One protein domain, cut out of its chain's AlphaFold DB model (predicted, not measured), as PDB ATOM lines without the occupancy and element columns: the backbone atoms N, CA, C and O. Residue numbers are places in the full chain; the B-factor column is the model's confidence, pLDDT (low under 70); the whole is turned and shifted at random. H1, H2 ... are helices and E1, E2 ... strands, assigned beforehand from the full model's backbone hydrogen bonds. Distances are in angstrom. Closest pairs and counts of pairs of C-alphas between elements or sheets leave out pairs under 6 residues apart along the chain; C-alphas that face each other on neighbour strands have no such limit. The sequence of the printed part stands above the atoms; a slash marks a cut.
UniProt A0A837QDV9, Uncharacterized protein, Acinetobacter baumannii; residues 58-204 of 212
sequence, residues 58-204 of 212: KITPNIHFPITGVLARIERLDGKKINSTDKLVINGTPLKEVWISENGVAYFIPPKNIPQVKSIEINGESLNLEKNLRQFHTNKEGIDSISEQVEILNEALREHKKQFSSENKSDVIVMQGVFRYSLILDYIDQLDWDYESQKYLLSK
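What this domain is: This is residues 58 to 204 of the 212 residues of an uncharacterized protein of Acinetobacter baumannii (UniProt A0A837QDV9). Two small sheets stand partly face to face as a loose sandwich with crossed strands, and the long helix H1 crosses the four-stranded sheet of the two. H2 folds back beside H1 as the second half of a helical hairpin, and the short H3 packs on the first part of H1, away from the sheets. The printed part has 147 residues with seven named strands and then three named helices, in the order E1 E2 E3 E4 E5 E6 E7 H1 H2 H3. The sheets run E1 - E2 - E5 - E4 and E3 - E6 - E7, both all antiparallel, and the class is mixed, helices and strands. The whole is compact, with a radius of gyration of the C-alphas of 15.3 A and spans of 43 by 40 by 22 A.

Where its parts are: Find C-alpha 58 at (100.632, 131.359, 167.210), where E1, residues 58 to 60, begins. Go on to E2, residues 72 to 76, which is 13.9 A long from first to last C-alpha. Three strands of three residues follow: E3, residues 88 to 90, 6.9 A; E4, residues 98 to 100, 6.4 A; and E5, residues 106 to 108, 6.6 A. E6 takes residues 117 to 122 over 14.2 A. E7, residues 125 to 135, measures 23.8 A and bends by 86 degrees at residue 130. Look next for C-alpha 139 at (112.759, 150.641, 164.145): from there H1 runs through residues 139 to 163 for 35.7 A. H2, residues 172 to 186, is 21.0 A long, and H3, residues 195 to 203, 12.2 A long, ends with C-alpha 203 at (121.766, 144.286, 177.305).

How they stand to each other: Start with the sheet E1 E2 E5 E4, whose edge strands are E1 and E4. In the hairpin E1 and E2, N 58 and O 75 are 2.9 A apart, within hydrogen-bond range. Between E2 and E5 look at N 74 and O 106, 2.8 A, and in the hairpin E4 and E5 at N 107 and O 99, 2.7 A. The sheet E3 E6 E7 makes a sandwich with it, two sheets face to face: their facing parts are 11.2 A centre to centre, with strands at 46 degrees. Here N 89 and O 121 of E3 and E6 are 2.9 A apart, and N 127 and O 120 of the hairpin E6 and E7 2.8 A. Residues 63 to 64 make a short parallel pairing with residues 134 to 135 of E7. H1 and H2 are on one face of the sheet E1 E2 E5 E4, which gives two layers, helices on one face of a sheet. H1 has a height over the sheet of 6.8 A and runs across the strands, at 64 degrees to E2 on the local plane; its closest C-alphas to E2 are those of Gln 149 and Ala 72, 6.0 A apart. With residues 150 to 157 alone H1 touches H2, closest at the C-alphas of Leu 153 and Gly 177, 6.6 A, at a steep tilt of 38 degrees, opposite ways. With residues 140 to 147 alone it touches H3, closest at the C-alphas of Ser 147 and Leu 201, 6.4 A, at a shallow tilt of 4 degrees, the same way. H2 and H3 are close but not clearly touching. In H1, H2 and H3 every O i to N i+4 pair is within hydrogen-bond range.

The domain as a whole: The two C-alphas farthest apart, those of Gly 124 and Tyr 195, are 44.8 A from each other. The printed part has no cut. The links E1 to E2 and E2 to E3 are long, 11 residues each. The mean pLDDT of the printed part is 86.9; look for values under 70 at residues 66 to 68 and 165 to 170.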
ATOM      1  N   LYS A  58      99.899 130.144 166.867       96.69
ATOM      2  CA  LYS A  58     100.632 131.359 167.210       96.69
ATOM      3  C   LYS A  58     102.047 131.278 166.662       96.69
ATOM      4  O   LYS A  58     102.678 130.226 166.722       96.69
ATOM      5  N   ILE A  59     102.530 132.406 166.148       95.44
ATOM      6  CA  ILE A  59     103.929 132.599 165.766       95.44
ATOM      7  C   ILE A  59     104.499 133.707 166.634       95.44
ATOM      8  O   ILE A  59     103.874 134.758 166.778       95.44
ATOM      9  N   THR A  60     105.672 133.457 167.206       95.19
ATOM     10  CA  THR A  60     106.384 134.431 168.035       95.19
ATOM     11  C   THR A  60     107.824 134.579 167.524       95.19
ATOM     12  O   THR A  60     108.484 133.552 167.343       95.19
ATOM     13  N   PRO A  61     108.314 135.807 167.267       93.81
ATOM     14  CA  PRO A  61     107.517 137.029 167.165       93.81
ATOM     15  C   PRO A  61     106.560 136.957 165.970       93.81
ATOM     16  O   PRO A  61     106.854 136.310 164.970       93.81
ATOM     17  N   ASN A  62     105.427 137.656 166.031       92.56
ATOM     18  CA  ASN A  62     104.531 137.788 164.874       92.56
ATOM     19  C   ASN A  62     104.949 138.937 163.929       92.56
ATOM     20  O   ASN A  62     104.347 139.140 162.874       92.56
ATOM     21  N   ILE A  63     105.964 139.712 164.310       90.75
ATOM     22  CA  ILE A  63     106.577 140.766 163.502       90.75
ATOM     23  C   ILE A  63     108.013 140.335 163.208       90.75
ATOM     24  O   ILE A  63     108.744 140.024 164.144       90.75
ATOM     25  N   HIS A  64     108.431 140.316 161.943       83.44
ATOM     26  CA  HIS A  64     109.747 139.807 161.545       83.44
ATOM     27  C   HIS A  64     110.652 140.840 160.889       83.44
ATOM     28  O   HIS A  64     110.205 141.731 160.164       83.44
ATOM     29  N   PHE A  65     111.951 140.628 161.112       73.31
ATOM     30  CA  PHE A  65     113.045 141.355 160.490       73.31
ATOM     31  C   PHE A  65     113.429 140.696 159.142       73.31
ATOM     32  O   PHE A  65     113.848 139.538 159.152       73.31
ATOM     33  N   PRO A  66     113.300 141.377 157.982       63.22
ATOM     34  CA  PRO A  66     113.421 140.753 156.655       63.22
ATOM     35  C   PRO A  66     114.814 140.220 156.282       63.22
ATOM     36  O   PRO A  66     114.951 139.419 155.361       63.22
ATOM     37  N   ILE A  67     115.879 140.688 156.936       62.38
ATOM     38  CA  ILE A  67     117.254 140.438 156.464       62.38
ATOM     39  C   ILE A  67     117.952 139.371 157.325       62.38
ATOM     40  O   ILE A  67     118.566 138.441 156.796       62.38
ATOM     41  N   THR A  68     117.786 139.460 158.642       67.38
ATOM     42  CA  THR A  68     118.453 138.645 159.671       67.38
ATOM     43  C   THR A  68     117.473 138.262 160.786       67.38
ATOM     44  O   THR A  68     117.586 138.701 161.924       67.38
ATOM     45  N   GLY A  69     116.479 137.427 160.474       79.69
ATOM     46  CA  GLY A  69     115.736 136.728 161.528       79.69
ATOM     47  C   GLY A  69     116.685 135.815 162.311       79.69
ATOM     48  O   GLY A  69     117.428 135.060 161.687       79.69
ATOM     49  N   VAL A  70     116.679 135.905 163.640       88.06
ATOM     50  CA  VAL A  70     117.457 135.079 164.575       88.06
ATOM     51  C   VAL A  70     116.767 133.741 164.772       88.06
ATOM     52  O   VAL A  70     117.323 132.710 164.417       88.06
ATOM     53  N   LEU A  71     115.556 133.748 165.327       91.94
ATOM     54  CA  LEU A  71     114.789 132.539 165.598       91.94
ATOM     55  C   LEU A  71     113.332 132.904 165.863       91.94
ATOM     56  O   LEU A  71     113.054 133.868 166.563       91.94
ATOM     57  N   ALA A  72     112.404 132.119 165.343       93.62
ATOM     58  CA  ALA A  72     110.992 132.218 165.667       93.62
ATOM     59  C   ALA A  72     110.452 130.854 166.073       93.62
ATOM     60  O   ALA A  72     111.079 129.823 165.820       93.62
ATOM     61  N   ARG A  73     109.278 130.855 166.699       95.31
ATOM     62  CA  ARG A  73     108.590 129.632 167.094       95.31
ATOM     63  C   ARG A  73     107.138 129.618 166.645       95.31
ATOM     64  O   ARG A  73     106.499 130.669 166.579       95.31
ATOM     65  N   ILE A  74     106.630 128.420 166.383       96.31
ATOM     66  CA  ILE A  74     105.226 128.135 166.098       96.31
ATOM     67  C   ILE A  74     104.694 127.197 167.175       96.31
ATOM     68  O   ILE A  74     105.321 126.190 167.500       96.31
ATOM     69  N   GLU A  75     103.518 127.520 167.698       96.19
ATOM     70  CA  GLU A  75     102.778 126.687 168.640       96.19
ATOM     71  C   GLU A  75     101.317 126.554 168.194       96.19
ATOM     72  O   GLU A  75     100.738 127.466 167.590       96.19
ATOM     73  N   ARG A  76     100.719 125.395 168.477       96.50
ATOM     74  CA  ARG A  76      99.291 125.156 168.262       96.50
ATOM     75  C   ARG A  76      98.518 125.535 169.519       96.50
ATOM     76  O   ARG A  76      98.881 125.145 170.622       96.50
ATOM     77  N   LEU A  77      97.429 126.270 169.331       96.00
ATOM     78  CA  LEU A  77      96.537 126.729 170.400       96.00
ATOM     79  C   LEU A  77      95.295 125.841 170.551       96.00
ATOM     80  O   LEU A  77      94.525 125.996 171.492       96.00
ATOM     81  N   ASP A  78      95.099 124.894 169.633       92.31
ATOM     82  CA  ASP A  78      93.964 123.968 169.624       92.31
ATOM     83  C   ASP A  78      94.205 122.681 170.436       92.31
ATOM     84  O   ASP A  78      93.415 121.742 170.363       92.31
ATOM     85  N   GLY A  79      95.299 122.628 171.203       89.94
ATOM     86  CA  GLY A  79      95.661 121.503 172.069       89.94
ATOM     87  C   GLY A  79      96.338 120.325 171.362       89.94
ATOM     88  O   GLY A  79      96.758 119.384 172.037       89.94
ATOM     89  N   LYS A  80      96.486 120.351 170.031       93.75
ATOM     90  CA  LYS A  80      97.273 119.343 169.301       93.75
ATOM     91  C   LYS A  80      98.767 119.681 169.373       93.75
ATOM     92  O   LYS A  80      99.137 120.849 169.387       93.75
ATOM     93  N   LYS A  81      99.641 118.670 169.356       93.88
ATOM     94  CA  LYS A  81     101.098 118.866 169.233       93.88
ATOM     95  C   LYS A  81     101.528 118.925 167.767       93.88
ATOM     96  O   LYS A  81     100.930 118.253 166.930       93.88
ATOM     97  N   ILE A  82     102.575 119.700 167.483       95.75
ATOM     98  CA  ILE A  82     103.317 119.621 166.219       95.75
ATOM     99  C   ILE A  82     104.324 118.472 166.347       95.75
ATOM    100  O   ILE A  82     105.047 118.397 167.339       95.75
ATOM    101  N   ASN A  83     104.359 117.568 165.375       93.62
ATOM    102  CA  ASN A  83     105.248 116.409 165.346       93.62
ATOM    103  C   ASN A  83     106.455 116.671 164.447       93.62
ATOM    104  O   ASN A  83     106.356 117.415 163.476       93.62
ATOM    105  N   SER A  84     107.573 115.987 164.700       88.75
ATOM    106  CA  SER A  84     108.815 116.119 163.917       88.75
ATOM    107  C   SER A  84     108.660 115.834 162.414       88.75
ATOM    108  O   SER A  84     109.489 116.267 161.619       88.75
ATOM    109  N   THR A  85     107.610 115.113 162.015       91.12
ATOM    110  CA  THR A  85     107.288 114.784 160.618       91.12
ATOM    111  C   THR A  85     106.286 115.742 159.972       91.12
ATOM    112  O   THR A  85     106.042 115.635 158.766       91.12
ATOM    113  N   ASP A  86     105.693 116.666 160.736       93.81
ATOM    114  CA  ASP A  86     104.704 117.605 160.215       93.81
ATOM    115  C   ASP A  86     105.364 118.631 159.288       93.81
ATOM    116  O   ASP A  86     106.395 119.233 159.592       93.81
ATOM    117  N   LYS A  87     104.735 118.868 158.136       93.81
ATOM    118  CA  LYS A  87     105.175 119.897 157.189       93.81
ATOM    119  C   LYS A  87     104.592 121.242 157.593       93.81
ATOM    120  O   LYS A  87     103.372 121.379 157.638       93.81
ATOM    121  N   LEU A  88     105.444 122.233 157.837       95.00
ATOM    122  CA  LEU A  88     105.010 123.600 158.124       95.00
ATOM    123  C   LEU A  88     105.165 124.477 156.886       95.00
ATOM    124  O   LEU A  88     106.219 124.490 156.246       95.00
ATOM    125  N   VAL A  89     104.115 125.220 156.559       94.00
ATOM    126  CA  VAL A  89     104.044 126.059 155.364       94.00
ATOM    127  C   VAL A  89     103.526 127.441 155.747       94.00
ATOM    128  O   VAL A  89     102.474 127.589 156.374       94.00
ATOM    129  N   ILE A  90     104.260 128.475 155.336       91.50
ATOM    130  CA  ILE A  90     103.867 129.878 155.487       91.50
ATOM    131  C   ILE A  90     103.669 130.454 154.088       91.50
ATOM    132  O   ILE A  90     104.590 130.443 153.274       91.50
ATOM    133  N   ASN A  91     102.466 130.956 153.798       88.62
ATOM    134  CA  ASN A  91     102.128 131.532 152.492       88.62
ATOM    135  C   ASN A  91     102.468 130.609 151.298       88.62
ATOM    136  O   ASN A  91     103.105 131.031 150.333       88.62
ATOM    137  N   GLY A  92     102.142 129.318 151.400       87.38
ATOM    138  CA  GLY A  92     102.458 128.323 150.365       87.38
ATOM    139  C   GLY A  92     103.943 127.954 150.243       87.38
ATOM    140  O   GLY A  92     104.292 127.118 149.415       87.38
ATOM    141  N   THR A  93     104.827 128.537 151.061       88.88
ATOM    142  CA  THR A  93     106.258 128.209 151.086       88.88
ATOM    143  C   THR A  93     106.570 127.275 152.257       88.88
ATOM    144  O   THR A  93     106.371 127.668 153.411       88.88
ATOM    145  N   PRO A  94     107.072 126.053 152.002       91.19
ATOM    146  CA  PRO A  94     107.499 125.149 153.063       91.19
ATOM    147  C   PRO A  94     108.691 125.705 153.844       91.19
ATOM    148  O   PRO A  94     109.662 126.190 153.253       91.19
ATOM    149  N   LEU A  95     108.643 125.588 155.169       89.75
ATOM    150  CA  LEU A  95     109.794 125.845 156.027       89.75
ATOM    151  C   LEU A  95     110.791 124.689 155.876       89.75
ATOM    152  O   LEU A  95     110.435 123.528 156.055       89.75
ATOM    153  N   LYS A  96     112.031 125.006 155.489       80.56
ATOM    154  CA  LYS A  96     113.047 123.997 155.147       80.56
ATOM    155  C   LYS A  96     113.806 123.458 156.351       80.56
ATOM    156  O   LYS A  96     114.168 122.291 156.367       80.56
ATOM    157  N   GLU A  97     114.067 124.315 157.325       83.81
ATOM    158  CA  GLU A  97     114.876 123.985 158.488       83.81
ATOM    159  C   GLU A  97     114.041 124.337 159.720       83.81
ATOM    160  O   GLU A  97     113.746 125.508 159.979       83.81
ATOM    161  N   VAL A  98     113.577 123.303 160.417       90.94
ATOM    162  CA  VAL A  98     112.719 123.418 161.595       90.94
ATOM    163  C   VAL A  98     113.176 122.385 162.611       90.94
ATOM    164  O   VAL A  98     113.319 121.210 162.278       90.94
ATOM    165  N   TRP A  99     113.356 122.822 163.848       92.56
ATOM    166  CA  TRP A  99     113.513 121.942 164.995       92.56
ATOM    167  C   TRP A  99     112.213 121.917 165.791       92.56
ATOM    168  O   TRP A  99     111.633 122.964 166.054       92.56
ATOM    169  N   ILE A 100     111.734 120.735 166.170       92.31
ATOM    170  CA  ILE A 100     110.484 120.579 166.918       92.31
ATOM    171  C   ILE A 100     110.818 119.948 168.265       92.31
ATOM    172  O   ILE A 100     111.337 118.831 168.307       92.31
ATOM    173  N   SER A 101     110.532 120.659 169.357       90.88
ATOM    174  CA  SER A 101     110.769 120.148 170.708       90.88
ATOM    175  C   SER A 101     109.709 119.122 171.120       90.88
ATOM    176  O   SER A 101     108.632 119.032 170.527       90.88
ATOM    177  N   GLU A 102     109.969 118.347 172.177       88.06
ATOM    178  CA  GLU A 102     109.038 117.314 172.684       88.06
ATOM    179  C   GLU A 102     107.678 117.875 173.138       88.06
ATOM    180  O   GLU A 102     106.655 117.175 173.195       88.06
ATOM    181  N   ASN A 103     107.653 119.172 173.442       89.75
ATOM    182  CA  ASN A 103     106.447 119.902 173.806       89.75
ATOM    183  C   ASN A 103     105.573 120.236 172.586       89.75
ATOM    184  O   ASN A 103     104.429 120.649 172.759       89.75
ATOM    185  N   GLY A 104     106.062 119.992 171.367       93.25
ATOM    186  CA  GLY A 104     105.363 120.287 170.120       93.25
ATOM    187  C   GLY A 104     105.493 121.745 169.685       93.25
ATOM    188  O   GLY A 104     104.602 122.250 169.002       93.25
ATOM    189  N   VAL A 105     106.571 122.419 170.096       95.12
ATOM    190  CA  VAL A 105     106.922 123.777 169.660       95.12
ATOM    191  C   VAL A 105     107.914 123.670 168.510       95.12
ATOM    192  O   VAL A 105     108.939 123.004 168.634       95.12
ATOM    193  N   ALA A 106     107.608 124.318 167.388       95.44
ATOM    194  CA  ALA A 106     108.452 124.306 166.199       95.44
ATOM    195  C   ALA A 106     109.291 125.585 166.120       95.44
ATOM    196  O   ALA A 106     108.752 126.665 165.890       95.44
ATOM    197  N   TYR A 107     110.603 125.464 166.281       94.94
ATOM    198  CA  TYR A 107     111.596 126.522 166.142       94.94
ATOM    199  C   TYR A 107     112.143 126.567 164.717       94.94
ATOM    200  O   TYR A 107     112.483 125.537 164.139       94.94
ATOM    201  N   PHE A 108     112.257 127.759 164.141       92.38
ATOM    202  CA  PHE A 108     112.703 127.935 162.761       92.38
ATOM    203  C   PHE A 108     113.351 129.302 162.549       92.38
ATOM    204  O   PHE A 108     113.110 130.252 163.296       92.38
ATOM    205  N   ILE A 109     114.145 129.420 161.487       89.31
ATOM    206  CA  ILE A 109     114.666 130.710 161.037       89.31
ATOM    207  C   ILE A 109     113.608 131.401 160.165       89.31
ATOM    208  O   ILE A 109     113.213 130.833 159.139       89.31
ATOM    209  N   PRO A 110     113.166 132.627 160.506       86.62
ATOM    210  CA  PRO A 110     112.223 133.373 159.683       86.62
ATOM    211  C   PRO A 110     112.717 133.534 158.234       86.62
ATOM    212  O   PRO A 110     113.855 133.967 158.021       86.62
ATOM    213  N   PRO A 111     111.885 133.224 157.222       81.25
ATOM    214  CA  PRO A 111     112.203 133.530 155.831       81.25
ATOM    215  C   PRO A 111     112.457 135.027 155.611       81.25
ATOM    216  O   PRO A 111     111.855 135.870 156.272       81.25
ATOM    217  N   LYS A 112     113.300 135.370 154.627       78.06
ATOM    218  CA  LYS A 112     113.631 136.777 154.322       78.06
ATOM    219  C   LYS A 112     112.398 137.614 153.953       78.06
ATOM    220  O   LYS A 112     112.216 138.735 154.413       78.06
ATOM    221  N   ASN A 113     111.515 137.036 153.145       76.62
ATOM    222  CA  ASN A 113     110.300 137.695 152.681       76.62
ATOM    223  C   ASN A 113     109.089 136.945 153.217       76.62
ATOM    224  O   ASN A 113     108.743 135.875 152.722       76.62
ATOM    225  N   ILE A 114     108.457 137.525 154.232       79.25
ATOM    226  CA  ILE A 114     107.219 137.017 154.807       79.25
ATOM    227  C   ILE A 114     106.143 138.066 154.524       79.25
ATOM    228  O   ILE A 114     106.183 139.144 155.125       79.25
ATOM    229  N   PRO A 115     105.206 137.803 153.597       83.94
ATOM    230  CA  PRO A 115     104.079 138.699 153.400       83.94
ATOM    231  C   PRO A 115     103.181 138.684 154.634       83.94
ATOM    232  O   PRO A 115     103.259 137.784 155.474       83.94
ATOM    233  N   GLN A 116     102.295 139.673 154.733       91.19
ATOM    234  CA  GLN A 116     101.311 139.660 155.799       91.19
ATOM    235  C   GLN A 116     100.394 138.438 155.649       91.19
ATOM    236  O   GLN A 116      99.650 138.345 154.672       91.19
ATOM    237  N   VAL A 117     100.406 137.530 156.626       92.19
ATOM    238  CA  VAL A 117      99.536 136.345 156.634       92.19
ATOM    239  C   VAL A 117      98.720 136.246 157.913       92.19
ATOM    240  O   VAL A 117      99.150 136.653 158.992       92.19
ATOM    241  N   LYS A 118      97.506 135.706 157.773       94.62
ATOM    242  CA  LYS A 118      96.557 135.475 158.875       94.62
ATOM    243  C   LYS A 118      96.437 134.001 159.254       94.62
ATOM    244  O   LYS A 118      95.783 133.675 160.239       94.62
ATOM    245  N   SER A 119      97.033 133.116 158.463       94.38
ATOM    246  CA  SER A 119      97.027 131.678 158.684       94.38
ATOM    247  C   SER A 119      98.341 131.051 158.237       94.38
ATOM    248  O   SER A 119      99.091 131.624 157.443       94.38
ATOM    249  N   ILE A 120      98.592 129.861 158.764       95.06
ATOM    250  CA  ILE A 120      99.650 128.951 158.335       95.06
ATOM    251  C   ILE A 120      99.055 127.585 158.052       95.06
ATOM    252  O   ILE A 120      97.946 127.291 158.488       95.06
ATOM    253  N   GLU A 121      99.809 126.743 157.368       96.19
ATOM    254  CA  GLU A 121      99.435 125.354 157.164       96.19
ATOM    255  C   GLU A 121     100.402 124.443 157.925       96.19
ATOM    256  O   GLU A 121     101.625 124.578 157.825       96.19
ATOM    257  N   ILE A 122      99.837 123.531 158.716       96.31
ATOM    258  CA  ILE A 122     100.570 122.474 159.412       96.31
ATOM    259  C   ILE A 122      99.996 121.146 158.932       96.31
ATOM    260  O   ILE A 122      98.847 120.821 159.221       96.31
ATOM    261  N   ASN A 123     100.801 120.393 158.183       93.88
ATOM    262  CA  ASN A 123     100.455 119.087 157.626       93.88
ATOM    263  C   ASN A 123      99.131 119.095 156.824       93.88
ATOM    264  O   ASN A 123      98.265 118.245 157.015       93.88
ATOM    265  N   GLY A 124      98.946 120.098 155.957       91.88
ATOM    266  CA  GLY A 124      97.727 120.265 155.155       91.88
ATOM    267  C   GLY A 124      96.565 120.965 155.869       91.88
ATOM    268  O   GLY A 124      95.597 121.355 155.218       91.88
ATOM    269  N   GLU A 125      96.630 121.163 157.190       94.75
ATOM    270  CA  GLU A 125      95.590 121.864 157.949       94.75
ATOM    271  C   GLU A 125      95.883 123.370 158.009       94.75
ATOM    272  O   GLU A 125      96.890 123.786 158.582       94.75
ATOM    273  N   SER A 126      94.986 124.198 157.463       95.50
ATOM    274  CA  SER A 126      95.077 125.662 157.564       95.50
ATOM    275  C   SER A 126      94.598 126.154 158.935       95.50
ATOM    276  O   SER A 126      93.423 126.019 159.284       95.50
ATOM    277  N   LEU A 127      95.495 126.787 159.688       95.38
ATOM    278  CA  LEU A 127      95.282 127.302 161.040       95.38
ATOM    279  C   LEU A 127      95.371 128.824 161.051       95.38
ATOM    280  O   LEU A 127      96.380 129.400 160.648       95.38
ATOM    281  N   ASN A 128      94.331 129.484 161.547       94.88
ATOM    282  CA  ASN A 128      94.327 130.924 161.772       94.88
ATOM    283  C   ASN A 128      95.235 131.304 162.951       94.88
ATOM    284  O   ASN A 128      95.255 130.639 163.992       94.88
ATOM    285  N   LEU A 129      95.967 132.399 162.769       95.44
ATOM    286  CA  LEU A 129      96.930 132.915 163.729       95.44
ATOM    287  C   LEU A 129      96.261 133.807 164.782       95.44
ATOM    288  O   LEU A 129      95.347 134.566 164.466       95.44
ATOM    289  N   GLU A 130      96.777 133.773 166.012       95.31
ATOM    290  CA  GLU A 130      96.428 134.722 167.087       95.31
ATOM    291  C   GLU A 130      96.689 136.178 166.677       95.31
ATOM    292  O   GLU A 130      95.873 137.067 166.917       95.31
ATOM    293  N   LYS A 131      97.829 136.418 166.027       94.25
ATOM    294  CA  LYS A 131      98.213 137.714 165.472       94.25
ATOM    295  C   LYS A 131      98.682 137.524 164.042       94.25
ATOM    296  O   LYS A 131      99.355 136.542 163.734       94.25
ATOM    297  N   ASN A 132      98.385 138.498 163.186       93.38
ATOM    298  CA  ASN A 132      98.901 138.487 161.824       93.38
ATOM    299  C   ASN A 132     100.429 138.475 161.858       93.38
ATOM    300  O   ASN A 132     101.055 139.300 162.535       93.38
ATOM    301  N   LEU A 133     100.995 137.563 161.080       92.62
ATOM    302  CA  LEU A 133     102.406 137.560 160.768       92.62
ATOM    303  C   LEU A 133     102.676 138.694 159.784       92.62
ATOM    304  O   LEU A 133     101.930 138.822 158.814       92.62
ATOM    305  N   ARG A 134     103.695 139.520 160.012       91.56
ATOM    306  CA  ARG A 134     104.064 140.609 159.092       91.56
ATOM    307  C   ARG A 134     105.510 141.054 159.269       91.56
ATOM    308  O   ARG A 134     106.174 140.669 160.224       91.56
ATOM    309  N   GLN A 135     105.974 141.925 158.381       88.94
ATOM    310  CA  GLN A 135     107.223 142.663 158.567       88.94
ATOM    311  C   GLN A 135     107.021 143.866 159.506       88.94
ATOM    312  O   GLN A 135     105.895 144.348 159.702       88.94
ATOM    313  N   PHE A 136     108.108 144.313 160.136       86.44
ATOM    314  CA  PHE A 136     108.101 145.553 160.911       86.44
ATOM    315  C   PHE A 136     108.021 146.770 159.981       86.44
ATOM    316  O   PHE A 136     108.492 146.726 158.847       86.44
ATOM    317  N   HIS A 137     107.450 147.864 160.480       85.50
ATOM    318  CA  HIS A 137     107.380 149.143 159.760       85.50
ATOM    319  C   HIS A 137     108.116 150.272 160.485       85.50
ATOM    320  O   HIS A 137     108.240 151.370 159.952       85.50
ATOM    321  N   THR A 138     108.580 150.023 161.711       86.25
ATOM    322  CA  THR A 138     109.323 150.997 162.514       86.25
ATOM    323  C   THR A 138     110.531 150.339 163.162       86.25
ATOM    324  O   THR A 138     110.508 149.141 163.449       86.25
ATOM    325  N   ASN A 139     111.565 151.128 163.453       84.31
ATOM    326  CA  ASN A 139     112.759 150.641 164.145       84.31
ATOM    327  C   ASN A 139     112.407 150.002 165.488       84.31
ATOM    328  O   ASN A 139     112.864 148.899 165.770       84.31
ATOM    329  N   LYS A 140     111.509 150.635 166.256       86.12
ATOM    330  CA  LYS A 140     111.010 150.108 167.531       86.12
ATOM    331  C   LYS A 140     110.445 148.693 167.392       86.12
ATOM    332  O   LYS A 140     110.836 147.806 168.139       86.12
ATOM    333  N   GLU A 141     109.579 148.463 166.404       88.50
ATOM    334  CA  GLU A 141     109.043 147.122 166.131       88.50
ATOM    335  C   GLU A 141     110.143 146.112 165.763       88.50
ATOM    336  O   GLU A 141     110.041 144.941 166.121       88.50
ATOM    337  N   GLY A 142     111.185 146.553 165.053       87.38
ATOM    338  CA  GLY A 142     112.348 145.726 164.729       87.38
ATOM    339  C   GLY A 142     113.144 145.319 165.972       87.38
ATOM    340  O   GLY A 142     113.473 144.144 166.129       87.38
ATOM    341  N   ILE A 143     113.398 146.266 166.877       86.00
ATOM    342  CA  ILE A 143     114.127 146.042 168.134       86.00
ATOM    343  C   ILE A 143     113.333 145.129 169.068       86.00
ATOM    344  O   ILE A 143     113.885 144.159 169.591       86.00
ATOM    345  N   ASP A 144     112.037 145.401 169.244       88.00
ATOM    346  CA  ASP A 144     111.135 144.578 170.052       88.00
ATOM    347  C   ASP A 144     111.073 143.146 169.495       88.00
ATOM    348  O   ASP A 144     111.226 142.178 170.243       88.00
ATOM    349  N   SER A 145     110.945 143.006 168.169       90.38
ATOM    350  CA  SER A 145     110.962 141.710 167.487       90.38
ATOM    351  C   SER A 145     112.256 140.951 167.755       90.38
ATOM    352  O   SER A 145     112.208 139.807 168.194       90.38
ATOM    353  N   ILE A 146     113.421 141.557 167.521       89.00
ATOM    354  CA  ILE A 146     114.708 140.873 167.712       89.00
ATOM    355  C   ILE A 146     114.921 140.522 169.186       89.00
ATOM    356  O   ILE A 146     115.407 139.432 169.485       89.00
ATOM    357  N   SER A 147     114.488 141.381 170.106       88.44
ATOM    358  CA  SER A 147     114.549 141.105 171.543       88.44
ATOM    359  C   SER A 147     113.728 139.867 171.919       88.44
ATOM    360  O   SER A 147     114.218 139.003 172.645       88.44
ATOM    361  N   GLU A 148     112.521 139.728 171.364       91.62
ATOM    362  CA  GLU A 148     111.681 138.538 171.538       91.62
ATOM    363  C   GLU A 148     112.341 137.289 170.918       91.62
ATOM    364  O   GLU A 148     112.351 136.218 171.523       91.62
ATOM    365  N   GLN A 149     112.997 137.422 169.760       91.88
ATOM    366  CA  GLN A 149     113.744 136.319 169.135       91.88
ATOM    367  C   GLN A 149     114.940 135.854 169.981       91.88
ATOM    368  O   GLN A 149     115.226 134.657 170.027       91.88
ATOM    369  N   VAL A 150     115.626 136.761 170.684       89.88
ATOM    370  CA  VAL A 150     116.710 136.408 171.623       89.88
ATOM    371  C   VAL A 150     116.163 135.658 172.842       89.88
ATOM    372  O   VAL A 150     116.799 134.729 173.347       89.88
ATOM    373  N   GLU A 151     114.973 136.018 173.320       91.38
ATOM    374  CA  GLU A 151     114.297 135.291 174.399       91.38
ATOM    375  C   GLU A 151     113.898 133.875 173.962       91.38
ATOM    376  O   GLU A 151     114.157 132.915 174.696       91.38
ATOM    377  N   ILE A 152     113.386 133.731 172.737       92.88
ATOM    378  CA  ILE A 152     113.080 132.437 172.108       92.88
ATOM    379  C   ILE A 152     114.354 131.609 171.917       92.88
ATOM    380  O   ILE A 152     114.358 130.418 172.210       92.88
ATOM    381  N   LEU A 153     115.461 132.216 171.484       91.44
ATOM    382  CA  LEU A 153     116.742 131.520 171.344       91.44
ATOM    383  C   LEU A 153     117.257 131.007 172.696       91.44
ATOM    384  O   LEU A 153     117.697 129.864 172.805       91.44
ATOM    385  N   ASN A 154     117.150 131.817 173.748       90.12
ATOM    386  CA  ASN A 154     117.481 131.397 175.108       90.12
ATOM    387  C   ASN A 154     116.593 130.241 175.602       90.12
ATOM    388  O   ASN A 154     117.065 129.368 176.331       90.12
ATOM    389  N   GLU A 155     115.309 130.243 175.251       91.06
ATOM    390  CA  GLU A 155     114.391 129.141 175.537       91.06
ATOM    391  C   GLU A 155     114.783 127.875 174.773       91.06
ATOM    392  O   GLU A 155     114.979 126.840 175.407       91.06
ATOM    393  N   ALA A 156     114.999 127.978 173.461       90.38
ATOM    394  CA  ALA A 156     115.417 126.875 172.605       90.38
ATOM    395  C   ALA A 156     116.712 126.224 173.112       90.38
ATOM    396  O   ALA A 156     116.777 125.008 173.251       90.38
ATOM    397  N   LEU A 157     117.714 127.025 173.492       88.19
ATOM    398  CA  LEU A 157     118.958 126.535 174.097       88.19
ATOM    399  C   LEU A 157     118.709 125.766 175.408       88.19
ATOM    400  O   LEU A 157     119.339 124.735 175.650       88.19
ATOM    401  N   ARG A 158     117.790 126.241 176.264       87.75
ATOM    402  CA  ARG A 158     117.420 125.542 177.509       87.75
ATOM    403  C   ARG A 158     116.687 124.235 177.232       87.75
ATOM    404  O   ARG A 158     116.991 123.243 177.890       87.75
ATOM    405  N   GLU A 159     115.718 124.237 176.320       88.44
ATOM    406  CA  GLU A 159     114.965 123.036 175.945       88.44
ATOM    407  C   GLU A 159     115.888 121.991 175.322       88.44
ATOM    408  O   GLU A 159     115.927 120.852 175.780       88.44
ATOM    409  N   HIS A 160     116.721 122.409 174.374       85.44
ATOM    410  CA  HIS A 160     117.695 121.552 173.721       85.44
ATOM    411  C   HIS A 160     118.674 120.936 174.733       85.44
ATOM    412  O   HIS A 160     118.880 119.726 174.740       85.44
ATOM    413  N   LYS A 161     119.230 121.735 175.658       83.50
ATOM    414  CA  LYS A 161     120.120 121.221 176.714       83.50
ATOM    415  C   LYS A 161     119.429 120.203 177.626       83.50
ATOM    416  O   LYS A 161     120.082 119.268 178.076       83.50
ATOM    417  N   LYS A 162     118.139 120.382 177.926       84.19
ATOM    418  CA  LYS A 162     117.362 119.410 178.715       84.19
ATOM    419  C   LYS A 162     117.124 118.116 177.939       84.19
ATOM    420  O   LYS A 162     117.224 117.050 178.530       84.19
ATOM    421  N   GLN A 163     116.818 118.221 176.648       81.62
ATOM    422  CA  GLN A 163     116.481 117.083 175.797       81.62
ATOM    423  C   GLN A 163     117.710 116.240 175.421       81.62
ATOM    424  O   GLN A 163     117.631 115.017 175.376       81.62
ATOM    425  N   PHE A 164     118.861 116.880 175.204       77.31
ATOM    426  CA  PHE A 164     120.090 116.232 174.731       77.31
ATOM    427  C   PHE A 164     121.230 116.301 175.754       77.31
ATOM    428  O   PHE A 164     122.397 116.259 175.384       77.31
ATOM    429  N   SER A 165     120.928 116.384 177.055       65.56
ATOM    430  CA  SER A 165     121.922 116.598 178.127       65.56
ATOM    431  C   SER A 165     123.101 115.611 178.146       65.56
ATOM    432  O   SER A 165     124.122 115.897 178.765       65.56
ATOM    433  N   SER A 166     122.951 114.446 177.515       56.75
ATOM    434  CA  SER A 166     123.938 113.362 177.455       56.75
ATOM    435  C   SER A 166     124.599 113.186 176.085       56.75
ATOM    436  O   SER A 166     125.456 112.319 175.936       56.75
ATOM    437  N   GLU A 167     124.200 113.954 175.074       54.03
ATOM    438  CA  GLU A 167     124.691 113.814 173.708       54.03
ATOM    439  C   GLU A 167     125.253 115.158 173.245       54.03
ATOM    440  O   GLU A 167     124.581 116.179 173.334       54.03
ATOM    441  N   ASN A 168     126.478 115.173 172.710       54.03
ATOM    442  CA  ASN A 168     127.078 116.372 172.113       54.03
ATOM    443  C   ASN A 168     126.454 116.656 170.729       54.03
ATOM    444  O   ASN A 168     127.141 116.793 169.720       54.03
ATOM    445  N   LYS A 169     125.123 116.615 170.661       55.66
ATOM    446  CA  LYS A 169     124.326 116.890 169.472       55.66
ATOM    447  C   LYS A 169     123.880 118.327 169.582       55.66
ATOM    448  O   LYS A 169     123.242 118.677 170.562       55.66
ATOM    449  N   SER A 170     124.236 119.142 168.604       61.09
ATOM    450  CA  SER A 170     123.724 120.493 168.445       61.09
ATOM    451  C   SER A 170     122.693 120.502 167.325       61.09
ATOM    452  O   SER A 170     122.950 120.019 166.221       61.09
ATOM    453  N   ASP A 171     121.513 121.050 167.595       81.25
ATOM    454  CA  ASP A 171     120.540 121.279 166.537       81.25
ATOM    455  C   ASP A 171     121.000 122.438 165.633       81.25
ATOM    456  O   ASP A 171     121.393 123.516 166.098       81.25
ATOM    457  N   VAL A 172     120.961 122.205 164.318       83.62
ATOM    458  CA  VAL A 172     121.409 123.159 163.293       83.62
ATOM    459  C   VAL A 172     120.650 124.482 163.391       83.62
ATOM    460  O   VAL A 172     121.253 125.538 163.199       83.62
ATOM    461  N   ILE A 173     119.363 124.457 163.740       87.94
ATOM    462  CA  ILE A 173     118.544 125.663 163.880       87.94
ATOM    463  C   ILE A 173     118.984 126.507 165.061       87.94
ATOM    464  O   ILE A 173     119.117 127.726 164.934       87.94
ATOM    465  N   VAL A 174     119.266 125.871 166.195       86.81
ATOM    466  CA  VAL A 174     119.729 126.577 167.393       86.81
ATOM    467  C   VAL A 174     121.095 127.218 167.129       86.81
ATOM    468  O   VAL A 174     121.293 128.392 167.445       86.81
ATOM    469  N   MET A 175     122.012 126.497 166.473       85.69
ATOM    470  CA  MET A 175     123.321 127.040 166.086       85.69
ATOM    471  C   MET A 175     123.209 128.206 165.101       85.69
ATOM    472  O   MET A 175     123.874 129.228 165.279       85.69
ATOM    473  N   GLN A 176     122.351 128.088 164.085       88.19
ATOM    474  CA  GLN A 176     122.105 129.188 163.157       88.19
ATOM    475  C   GLN A 176     121.535 130.413 163.871       88.19
ATOM    476  O   GLN A 176     121.945 131.530 163.556       88.19
ATOM    477  N   GLY A 177     120.635 130.220 164.837       89.50
ATOM    478  CA  GLY A 177     120.112 131.304 165.662       89.50
ATOM    479  C   GLY A 177     121.221 132.035 166.418       89.50
ATOM    480  O   GLY A 177     121.311 133.258 166.330       89.50
ATOM    481  N   VAL A 178     122.121 131.299 167.084       88.69
ATOM    482  CA  VAL A 178     123.283 131.889 167.777       88.69
ATOM    483  C   VAL A 178     124.156 132.687 166.810       88.69
ATOM    484  O   VAL A 178     124.428 133.856 167.066       88.69
ATOM    485  N   PHE A 179     124.533 132.097 165.673       88.19
ATOM    486  CA  PHE A 179     125.362 132.768 164.670       88.19
ATOM    487  C   PHE A 179     124.710 134.054 164.140       88.19
ATOM    488  O   PHE A 179     125.350 135.099 164.056       88.19
ATOM    489  N   ARG A 180     123.415 134.003 163.816       88.62
ATOM    490  CA  ARG A 180     122.662 135.162 163.315       88.62
ATOM    491  C   ARG A 180     122.543 136.257 164.364       88.62
ATOM    492  O   ARG A 180     122.616 137.428 164.005       88.62
ATOM    493  N   TYR A 181     122.390 135.894 165.637       88.56
ATOM    494  CA  TYR A 181     122.395 136.875 166.713       88.56
ATOM    495  C   TYR A 181     123.761 137.552 166.856       88.56
ATOM    496  O   TYR A 181     123.815 138.777 166.916       88.56
ATOM    497  N   SER A 182     124.857 136.787 166.818       86.69
ATOM    498  CA  SER A 182     126.215 137.348 166.813       86.69
ATOM    499  C   SER A 182     126.421 138.338 165.668       86.69
ATOM    500  O   SER A 182     126.886 139.444 165.913       86.69
ATOM    501  N   LEU A 183     125.971 138.008 164.452       87.38
ATOM    502  CA  LEU A 183     126.038 138.937 163.320       87.38
ATOM    503  C   LEU A 183     125.258 140.235 163.569       87.38
ATOM    504  O   LEU A 183     125.728 141.305 163.203       87.38
ATOM    505  N   ILE A 184     124.072 140.172 164.181       86.06
ATOM    506  CA  ILE A 184     123.317 141.394 164.508       86.06
ATOM    507  C   ILE A 184     124.107 142.271 165.478       86.06
ATOM    508  O   ILE A 184     124.120 143.484 165.304       86.06
ATOM    509  N   LEU A 185     124.764 141.672 166.473       84.56
ATOM    510  CA  LEU A 185     125.580 142.412 167.432       84.56
ATOM    511  C   LEU A 185     126.826 143.022 166.781       84.56
ATOM    512  O   LEU A 185     127.120 144.186 167.038       84.56
ATOM    513  N   ASP A 186     127.512 142.280 165.908       84.44
ATOM    514  CA  ASP A 186     128.716 142.751 165.207       84.44
ATOM    515  C   ASP A 186     128.429 143.941 164.278       84.44
ATOM    516  O   ASP A 186     129.292 144.791 164.060       84.44
ATOM    517  N   TYR A 187     127.211 144.011 163.735       84.19
ATOM    518  CA  TYR A 187     126.781 145.057 162.805       84.19
ATOM    519  C   TYR A 187     125.747 146.017 163.405       84.19
ATOM    520  O   TYR A 187     125.108 146.760 162.659       84.19
ATOM    521  N   ILE A 188     125.575 146.035 164.732       82.25
ATOM    522  CA  ILE A 188     124.517 146.822 165.379       82.25
ATOM    523  C   ILE A 188     124.674 148.328 165.130       82.25
ATOM    524  O   ILE A 188     123.684 149.014 164.890       82.25
ATOM    525  N   ASP A 189     125.915 148.814 165.077       79.25
ATOM    526  CA  ASP A 189     126.249 150.220 164.816       79.25
ATOM    527  C   ASP A 189     125.951 150.644 163.366       79.25
ATOM    528  O   ASP A 189     125.904 151.833 163.056       79.25
ATOM    529  N   GLN A 190     125.764 149.675 162.462       82.94
ATOM    530  CA  GLN A 190     125.387 149.912 161.065       82.94
ATOM    531  C   GLN A 190     123.867 149.890 160.859       82.94
ATOM    532  O   GLN A 190     123.391 150.189 159.762       82.94
ATOM    533  N   LEU A 191     123.097 149.518 161.886       77.62
ATOM    534  CA  LEU A 191     121.643 149.594 161.854       77.62
ATOM    535  C   LEU A 191     121.212 151.039 162.109       77.62
ATOM    536  O   LEU A 191     121.766 151.723 162.966       77.62
ATOM    537  N   ASP A 192     120.184 151.493 161.389       81.19
ATOM    538  CA  ASP A 192     119.590 152.830 161.530       81.19
ATOM    539  C   ASP A 192     118.749 152.950 162.820       81.19
ATOM    540  O   ASP A 192     117.567 153.280 162.795       81.19
ATOM    541  N   TRP A 193     119.317 152.572 163.964       83.06
ATOM    542  CA  TRP A 193     118.665 152.571 165.273       83.06
ATOM    543  C   TRP A 193     119.328 153.576 166.205       83.06
ATOM    544  O   TRP A 193     120.532 153.801 166.135       83.06
ATOM    545  N   ASP A 194     118.545 154.163 167.110       84.62
ATOM    546  CA  ASP A 194     119.077 155.089 168.102       84.62
ATOM    547  C   ASP A 194     119.949 154.374 169.150       84.62
ATOM    548  O   ASP A 194     119.838 153.170 169.387       84.62
ATOM    549  N   TYR A 195     120.812 155.144 169.807       84.62
ATOM    550  CA  TYR A 195     121.777 154.626 170.774       84.62
ATOM    551  C   TYR A 195     121.134 153.862 171.945       84.62
ATOM    552  O   TYR A 195     121.656 152.830 172.368       84.62
ATOM    553  N   GLU A 196     119.994 154.328 172.471       85.69
ATOM    554  CA  GLU A 196     119.324 153.649 173.588       85.69
ATOM    555  C   GLU A 196     118.747 152.302 173.145       85.69
ATOM    556  O   GLU A 196     118.852 151.310 173.867       85.69
ATOM    557  N   SER A 197     118.221 152.236 171.926       82.25
ATOM    558  CA  SER A 197     117.766 150.999 171.299       82.25
ATOM    559  C   SER A 197     118.890 149.984 171.067       82.25
ATOM    560  O   SER A 197     118.735 148.800 171.381       82.25
ATOM    561  N   GLN A 198     120.045 150.434 170.569       82.62
ATOM    562  CA  GLN A 198     121.224 149.576 170.402       82.62
ATOM    563  C   GLN A 198     121.699 149.033 171.758       82.62
ATOM    564  O   GLN A 198     121.897 147.829 171.933       82.62
ATOM    565  N   LYS A 199     121.798 149.912 172.763       83.31
ATOM    566  CA  LYS A 199     122.168 149.554 174.138       83.31
ATOM    567  C   LYS A 199     121.172 148.585 174.777       83.31
ATOM    568  O   LYS A 199     121.584 147.665 175.486       83.31
ATOM    569  N   TYR A 200     119.876 148.763 174.523       83.06
ATOM    570  CA  TYR A 200     118.834 147.850 174.980       83.06
ATOM    571  C   TYR A 200     119.051 146.444 174.418       83.06
ATOM    572  O   TYR A 200     119.080 145.489 175.198       83.06
ATOM    573  N   LEU A 201     119.296 146.306 173.112       77.88
ATOM    574  CA  LEU A 201     119.559 144.997 172.519       77.88
ATOM    575  C   LEU A 201     120.868 144.383 173.041       77.88
ATOM    576  O   LEU A 201     120.879 143.219 173.429       77.88
ATOM    577  N   LEU A 202     121.943 145.167 173.167       79.12
ATOM    578  CA  LEU A 202     123.214 144.713 173.756       79.12
ATOM    579  C   LEU A 202     123.063 144.224 175.209       79.12
ATOM    580  O   LEU A 202     123.818 143.361 175.668       79.12
ATOM    581  N   SER A 203     122.082 144.752 175.950       79.88
ATOM    582  CA  SER A 203     121.766 144.286 177.305       79.88
ATOM    583  C   SER A 203     121.104 142.901 177.328       79.88
ATOM    584  O   SER A 203     121.210 142.185 178.329       79.88
ATOM    585  N   LYS A 204     120.462 142.482 176.229       74.31
ATOM    586  CA  LYS A 204     119.835 141.163 176.081       74.31
ATOM    587  C   LYS A 204     120.914 140.119 175.798       74.31
ATOM    588  O   LYS A 204     121.265 139.827 174.662       74.31
TER     589      LYS A 204